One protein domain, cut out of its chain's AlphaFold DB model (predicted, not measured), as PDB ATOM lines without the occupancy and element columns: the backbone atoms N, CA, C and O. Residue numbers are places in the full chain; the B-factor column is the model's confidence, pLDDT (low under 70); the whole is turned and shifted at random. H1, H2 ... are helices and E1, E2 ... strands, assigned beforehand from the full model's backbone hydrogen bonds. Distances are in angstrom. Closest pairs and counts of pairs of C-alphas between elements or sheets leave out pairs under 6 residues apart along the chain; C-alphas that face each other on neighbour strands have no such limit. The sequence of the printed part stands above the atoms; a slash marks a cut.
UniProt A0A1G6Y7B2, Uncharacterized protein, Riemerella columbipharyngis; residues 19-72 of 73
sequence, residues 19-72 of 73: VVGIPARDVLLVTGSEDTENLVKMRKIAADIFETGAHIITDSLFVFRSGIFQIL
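What this domain is: This is residues 19 to 72 of the 73 residues of an uncharacterized protein of Riemerella columbipharyngis (UniProt A0A1G6Y7B2). One long helix, H1, covers one face of a small twisted sheet of four short strands, running along E2 and E1, while no named helix covers the other face. The hairpin of E3 and E4 makes the other half of the sheet, turned away from the helix by the twist. The printed part has 54 residues, with four named strands and one named helix in the order E1, E2, H1, E3, E4; the sheet's order is E2, E1, E3, E4, all antiparallel. The class is mixed, helices and strands, and the whole is compact, with a radius of gyration of the C-alphas of 10.8 A and spans of 32 by 24 by 15 A.

Where its parts are: Begin at C-alpha 19, at (164.040, 134.781, 155.569), where strand E1 covers residues 19 to 21 over 7.1 A. After a short link, look at residues 29 to 32 for E2, 10.6 A long. A tight link brings you to C-alpha 36 at (160.618, 140.514, 164.567); from there H1, residues 36 to 52, runs 24.5 A. After another short link comes E3, residues 61 to 65, 13.1 A long. A tight link then leads to E4, residues 68 to 71, 10.1 A long, ending at C-alpha 71 at (160.325, 126.132, 156.569).

How they stand to each other: Start with the sheet, whose edge strands are E2 and E4. In the hairpin of E1 and E2, find N 19 and O 31 2.8 A apart, within hydrogen-bond range. Between E1 and E3, antiparallel at 146 degrees, N 20 and O 62 are 2.8 A apart. In the hairpin of E3 and E4, N 63 and O 70 are 2.8 A apart. From edge to edge the strands' lines turn by 85 degrees, and E2 and E4 are apart. H1 is on the sheet at a height over the sheet of 8.8 A, over E2 and E1, forming two layers, helix and sheet; it runs along the strands, at 9 degrees to E1 on the local plane. Its closest C-alphas to E2 are those of Asn 38 and Thr 31, 6.6 A apart. E2, H1 and E3 form a split strand-helix-strand unit, two strands running the same way with E1 between them, and its crossover is right-handed. In H1 every O i to N i+4 pair is within hydrogen-bond range.

The domain as a whole: The two C-alphas farthest apart are those of Thr 52 and Ser 66, at 33.2 A. The printed part, residues 19 to 72, has no cut, and no link is long. The mean pLDDT of the printed part is 94.8, and no printed residue is under 70.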
ATOM      1  N   VAL A  19     165.389 135.342 155.644       98.12
ATOM      2  CA  VAL A  19     164.040 134.781 155.569       98.12
ATOM      3  C   VAL A  19     163.372 135.258 154.288       98.12
ATOM      4  O   VAL A  19     163.406 136.447 153.969       98.12
ATOM      5  N   VAL A  20     162.740 134.339 153.565       97.50
ATOM      6  CA  VAL A  20     162.049 134.605 152.304       97.50
ATOM      7  C   VAL A  20     160.601 134.139 152.339       97.50
ATOM      8  O   VAL A  20     160.253 133.181 153.026       97.50
ATOM      9  N   GLY A  21     159.760 134.809 151.562       97.00
ATOM     10  CA  GLY A  21     158.371 134.438 151.324       97.00
ATOM     11  C   GLY A  21     158.083 134.523 149.834       97.00
ATOM     12  O   GLY A  21     158.495 135.480 149.178       97.00
ATOM     13  N   ILE A  22     157.389 133.519 149.307       95.88
ATOM     14  CA  ILE A  22     157.058 133.397 147.882       95.88
ATOM     15  C   ILE A  22     155.551 133.155 147.717       95.88
ATOM     16  O   ILE A  22     155.150 132.074 147.302       95.88
ATOM     17  N   PRO A  23     154.692 134.130 148.073       96.31
ATOM     18  CA  PRO A  23     153.242 133.925 148.128       96.31
ATOM     19  C   PRO A  23     152.580 133.701 146.767       96.31
ATOM     20  O   PRO A  23     151.593 132.970 146.671       96.31
ATOM     21  N   ALA A  24     153.142 134.272 145.703       95.88
ATOM     22  CA  ALA A  24     152.621 134.169 144.348       95.88
ATOM     23  C   ALA A  24     153.743 134.289 143.309       95.88
ATOM     24  O   ALA A  24     154.876 134.668 143.626       95.88
ATOM     25  N   ARG A  25     153.419 133.979 142.048       94.00
ATOM     26  CA  ARG A  25     154.305 134.237 140.902       94.00
ATOM     27  C   ARG A  25     154.787 135.698 140.915       94.00
ATOM     28  O   ARG A  25     153.999 136.602 141.166       94.00
ATOM     29  N   ASP A  26     156.069 135.899 140.615       91.81
ATOM     30  CA  ASP A  26     156.732 137.210 140.521       91.81
ATOM     31  C   ASP A  26     156.794 138.012 141.839       91.81
ATOM     32  O   ASP A  26     157.170 139.183 141.835       91.81
ATOM     33  N   VAL A  27     156.496 137.376 142.981       93.56
ATOM     34  CA  VAL A  27     156.613 137.980 144.313       93.56
ATOM     35  C   VAL A  27     157.679 137.255 145.131       93.56
ATOM     36  O   VAL A  27     157.560 136.066 145.418       93.56
ATOM     37  N   LEU A  28     158.698 138.003 145.557       94.69
ATOM     38  CA  LEU A  28     159.692 137.571 146.535       94.69
ATOM     39  C   LEU A  28     159.756 138.605 147.659       94.69
ATOM     40  O   LEU A  28     160.130 139.756 147.442       94.69
ATOM     41  N   LEU A  29     159.394 138.182 148.863       96.81
ATOM     42  CA  LEU A  29     159.569 138.954 150.085       96.81
ATOM     43  C   LEU A  29     160.873 138.512 150.750       96.81
ATOM     44  O   LEU A  29     161.141 137.312 150.801       96.81
ATOM     45  N   VAL A  30     161.652 139.450 151.296       97.06
ATOM     46  CA  VAL A  30     162.903 139.154 152.015       97.06
ATOM     47  C   VAL A  30     162.975 139.968 153.307       97.06
ATOM     48  O   VAL A  30     162.698 141.164 153.298       97.06
ATOM     49  N   THR A  31     163.345 139.323 154.413       97.56
ATOM     50  CA  THR A  31     163.637 139.963 155.706       97.56
ATOM     51  C   THR A  31     164.689 139.162 156.481       97.56
ATOM     52  O   THR A  31     165.195 138.149 155.999       97.56
ATOM     53  N   GLY A  32     165.035 139.622 157.682       97.75
ATOM     54  CA  GLY A  32     165.921 138.931 158.612       97.75
ATOM     55  C   GLY A  32     165.177 138.148 159.695       97.75
ATOM     56  O   GLY A  32     164.137 138.593 160.179       97.75
ATOM     57  N   SER A  33     165.724 137.011 160.127       97.56
ATOM     58  CA  SER A  33     165.146 136.173 161.188       97.56
ATOM     59  C   SER A  33     165.093 136.852 162.562       97.56
ATOM     60  O   SER A  33     164.345 136.418 163.431       97.56
ATOM     61  N   GLU A  34     165.900 137.892 162.780       97.75
ATOM     62  CA  GLU A  34     165.921 138.676 164.024       97.75
ATOM     63  C   GLU A  34     165.138 139.994 163.903       97.75
ATOM     64  O   GLU A  34     165.012 140.740 164.876       97.75
ATOM     65  N   ASP A  35     164.583 140.294 162.727       97.44
ATOM     66  CA  ASP A  35     163.715 141.451 162.515       97.44
ATOM     67  C   ASP A  35     162.256 141.076 162.805       97.44
ATOM     68  O   ASP A  35     161.444 140.837 161.910       97.44
ATOM     69  N   THR A  36     161.933 140.973 164.094       96.38
ATOM     70  CA  THR A  36     160.618 140.514 164.567       96.38
ATOM     71  C   THR A  36     159.467 141.373 164.049       96.38
ATOM     72  O   THR A  36     158.410 140.838 163.711       96.38
ATOM     73  N   GLU A  37     159.664 142.688 163.922       97.50
ATOM     74  CA  GLU A  37     158.655 143.601 163.387       97.50
ATOM     75  C   GLU A  37     158.362 143.297 161.911       97.50
ATOM     76  O   GLU A  37     157.199 143.126 161.525       97.50
ATOM     77  N   ASN A  38     159.402 143.195 161.080       97.06
ATOM     78  CA  ASN A  38     159.216 142.922 159.660       97.06
ATOM     79  C   ASN A  38     158.810 141.472 159.388       97.06
ATOM     80  O   ASN A  38     158.085 141.240 158.427       97.06
ATOM     81  N   LEU A  39     159.162 140.508 160.245       97.62
ATOM     82  CA  LEU A  39     158.636 139.140 160.172       97.62
ATOM     83  C   LEU A  39     157.114 139.097 160.340       97.62
ATOM     84  O   LEU A  39     156.429 138.428 159.569       97.62
ATOM     85  N   VAL A  40     156.566 139.838 161.309       97.50
ATOM     86  CA  VAL A  40     155.108 139.924 161.504       97.50
ATOM     87  C   VAL A  40     154.436 140.552 160.282       97.50
ATOM     88  O   VAL A  40     153.446 140.016 159.779       97.50
ATOM     89  N   LYS A  41     154.993 141.652 159.755       97.56
ATOM     90  CA  LYS A  41     154.481 142.291 158.528       97.56
ATOM     91  C   LYS A  41     154.556 141.350 157.329       97.56
ATOM     92  O   LYS A  41     153.597 141.256 156.572       97.56
ATOM     93  N   MET A  42     155.666 140.636 157.176       97.25
ATOM     94  CA  MET A  42     155.893 139.694 156.086       97.25
ATOM     95  C   MET A  42     154.895 138.538 156.118       97.25
ATOM     96  O   MET A  42     154.319 138.240 155.078       97.25
ATOM     97  N   ARG A  43     154.637 137.932 157.290       96.56
ATOM     98  CA  ARG A  43     153.608 136.884 157.433       96.56
ATOM     99  C   ARG A  43     152.235 137.397 157.004       96.56
ATOM    100  O   ARG A  43     151.543 136.714 156.260       96.56
ATOM    101  N   LYS A  44     151.873 138.618 157.411       96.81
ATOM    102  CA  LYS A  44     150.611 139.241 156.999       96.81
ATOM    103  C   LYS A  44     150.544 139.462 155.484       96.81
ATOM    104  O   LYS A  44     149.578 139.055 154.863       96.81
ATOM    105  N   ILE A  45     151.577 140.060 154.887       96.00
ATOM    106  CA  ILE A  45     151.626 140.308 153.437       96.00
ATOM    107  C   ILE A  45     151.561 138.986 152.656       96.00
ATOM    108  O   ILE A  45     150.867 138.908 151.647       96.00
ATOM    109  N   ALA A  46     152.267 137.948 153.115       96.31
ATOM    110  CA  ALA A  46     152.253 136.637 152.475       96.31
ATOM    111  C   ALA A  46     150.854 136.003 152.510       96.31
ATOM    112  O   ALA A  46     150.379 135.557 151.467       96.31
ATOM    113  N   ALA A  47     150.184 136.030 153.666       95.56
ATOM    114  CA  ALA A  47     148.806 135.563 153.815       95.56
ATOM    115  C   ALA A  47     147.827 136.371 152.945       95.56
ATOM    116  O   ALA A  47     147.086 135.782 152.162       95.56
ATOM    117  N   ASP A  48     147.885 137.707 152.994       95.50
ATOM    118  CA  ASP A  48     146.999 138.583 152.219       95.50
ATOM    119  C   ASP A  48     147.131 138.307 150.702       95.50
ATOM    120  O   ASP A  48     146.131 138.214 149.986       95.50
ATOM    121  N   ILE A  49     148.359 138.128 150.192       94.31
ATOM    122  CA  ILE A  49     148.605 137.790 148.778       94.31
ATOM    123  C   ILE A  49     148.141 136.365 148.457       94.31
ATOM    124  O   ILE A  49     147.588 136.138 147.384       94.31
ATOM    125  N   PHE A  50     148.357 135.404 149.354       90.81
ATOM    126  CA  PHE A  50     147.930 134.018 149.154       90.81
ATOM    127  C   PHE A  50     146.400 133.887 149.101       90.81
ATOM    128  O   PHE A  50     145.878 133.122 148.296       90.81
ATOM    129  N   GLU A  51     145.670 134.663 149.903       91.06
ATOM    130  CA  GLU A  51     144.204 134.648 149.926       91.06
ATOM    131  C   GLU A  51     143.572 135.369 148.727       91.06
ATOM    132  O   GLU A  51     142.503 134.976 148.258       91.06
ATOM    133  N   THR A  52     144.210 136.433 148.228       88.31
ATOM    134  CA  THR A  52     143.606 137.333 147.224       88.31
ATOM    135  C   THR A  52     144.223 137.234 145.828       88.31
ATOM    136  O   THR A  52     143.657 137.747 144.861       88.31
ATOM    137  N   GLY A  53     145.390 136.603 145.704       78.19
ATOM    138  CA  GLY A  53     146.209 136.618 144.500       78.19
ATOM    139  C   GLY A  53     145.793 135.611 143.428       78.19
ATOM    140  O   GLY A  53     145.206 134.563 143.686       78.19
ATOM    141  N   ALA A  54     146.178 135.904 142.186       75.31
ATOM    142  CA  ALA A  54     146.221 134.914 141.115       75.31
ATOM    143  C   ALA A  54     147.593 134.214 141.119       75.31
ATOM    144  O   ALA A  54     148.610 134.843 141.394       75.31
ATOM    145  N   HIS A  55     147.638 132.926 140.761       90.19
ATOM    146  CA  HIS A  55     148.884 132.137 140.701       90.19
ATOM    147  C   HIS A  55     149.616 132.001 142.050       90.19
ATOM    148  O   HIS A  55     150.826 132.230 142.138       90.19
ATOM    149  N   ILE A  56     148.867 131.607 143.081       95.06
ATOM    150  CA  ILE A  56     149.372 131.335 144.430       95.06
ATOM    151  C   ILE A  56     150.431 130.226 144.431       95.06
ATOM    152  O   ILE A  56     150.361 129.282 143.639       95.06
ATOM    153  N   ILE A  57     151.406 130.348 145.329       94.19
ATOM    154  CA  ILE A  57     152.445 129.336 145.547       94.19
ATOM    155  C   ILE A  57     152.347 128.812 146.985       94.19
ATOM    156  O   ILE A  57     152.016 127.645 147.173       94.19
ATOM    157  N   THR A  58     152.609 129.650 147.998       95.00
ATOM    158  CA  THR A  58     152.497 129.280 149.422       95.00
ATOM    159  C   THR A  58     152.560 130.501 150.340       95.00
ATOM    160  O   THR A  58     153.349 131.406 150.107       95.00
ATOM    161  N   ASP A  59     151.799 130.509 151.427       94.00
ATOM    162  CA  ASP A  59     151.914 131.483 152.522       94.00
ATOM    163  C   ASP A  59     153.056 131.165 153.512       94.00
ATOM    164  O   ASP A  59     153.339 131.948 154.422       94.00
ATOM    165  N   SER A  60     153.741 130.031 153.333       96.75
ATOM    166  CA  SER A  60     154.875 129.640 154.165       96.75
ATOM    167  C   SER A  60     156.071 130.566 153.955       96.75
ATOM    168  O   SER A  60     156.389 130.989 152.840       96.75
ATOM    169  N   LEU A  61     156.778 130.832 155.051       97.81
ATOM    170  CA  LEU A  61     158.073 131.500 155.028       97.81
ATOM    171  C   LEU A  61     159.190 130.464 155.115       97.81
ATOM    172  O   LEU A  61     159.019 129.396 155.702       97.81
ATOM    173  N   PHE A  62     160.348 130.802 154.561       97.62
ATOM    174  CA  PHE A  62     161.520 129.941 154.554       97.62
ATOM    175  C   PHE A  62     162.729 130.680 155.099       97.62
ATOM    176  O   PHE A  62     162.953 131.834 154.758       97.62
ATOM    177  N   VAL A  63     163.540 130.007 155.904       97.56
ATOM    178  CA  VAL A  63     164.824 130.513 156.386       97.56
ATOM    179  C   VAL A  63     165.962 129.844 155.625       97.56
ATOM    180  O   VAL A  63     165.958 128.628 155.425       97.56
ATOM    181  N   PHE A  64     166.935 130.635 155.184       96.25
ATOM    182  CA  PHE A  64     168.129 130.141 154.517       96.25
ATOM    183  C   PHE A  64     169.231 129.870 155.540       96.25
ATOM    184  O   PHE A  64     169.771 130.795 156.148       96.25
ATOM    185  N   ARG A  65     169.571 128.594 155.729       93.81
ATOM    186  CA  ARG A  65     170.610 128.139 156.662       93.81
ATOM    187  C   ARG A  65     171.462 127.080 156.000       93.81
ATOM    188  O   ARG A  65     170.934 126.150 155.401       93.81
ATOM    189  N   SER A  66     172.780 127.194 156.135       90.81
ATOM    190  CA  SER A  66     173.723 126.175 155.652       90.81
ATOM    191  C   SER A  66     173.510 125.778 154.182       90.81
ATOM    192  O   SER A  66     173.606 124.604 153.831       90.81
ATOM    193  N   GLY A  67     173.188 126.749 153.320       90.94
ATOM    194  CA  GLY A  67     173.004 126.518 151.884       90.94
ATOM    195  C   GLY A  67     171.630 125.973 151.476       90.94
ATOM    196  O   GLY A  67     171.428 125.687 150.299       90.94
ATOM    197  N   ILE A  68     170.690 125.824 152.414       92.69
ATOM    198  CA  ILE A  68     169.358 125.271 152.149       92.69
ATOM    199  C   ILE A  68     168.248 126.156 152.716       92.69
ATOM    200  O   ILE A  68     168.396 126.776 153.768       92.69
ATOM    201  N   PHE A  69     167.113 126.180 152.019       95.12
ATOM    202  CA  PHE A  69     165.875 126.759 152.532       95.12
ATOM    203  C   PHE A  69     165.122 125.728 153.370       95.12
ATOM    204  O   PHE A  69     164.887 124.605 152.923       95.12
ATOM    205  N   GLN A  70     164.738 126.123 154.578       96.56
ATOM    206  CA  GLN A  70     163.928 125.340 155.510       96.56
ATOM    207  C   GLN A  70     162.656 126.121 155.829       96.56
ATOM    208  O   GLN A  70     162.691 127.347 155.812       96.56
ATOM    209  N   ILE A  71     161.547 125.445 156.127       96.88
ATOM    210  CA  ILE A  71     160.325 126.132 156.569       96.88
ATOM    211  C   ILE A  71     160.622 126.870 157.879       96.88
ATOM    212  O   ILE A  71     161.248 126.319 158.784       96.88
ATOM    213  N   LEU A  72     160.199 128.129 157.952       95.00
ATOM    214  CA  LEU A  72     160.271 128.933 159.161       95.00
ATOM    215  C   LEU A  72     159.034 128.651 160.024       95.00
ATOM    216  O   LEU A  72     157.943 129.149 159.726       95.00
TER     217      LEU A  72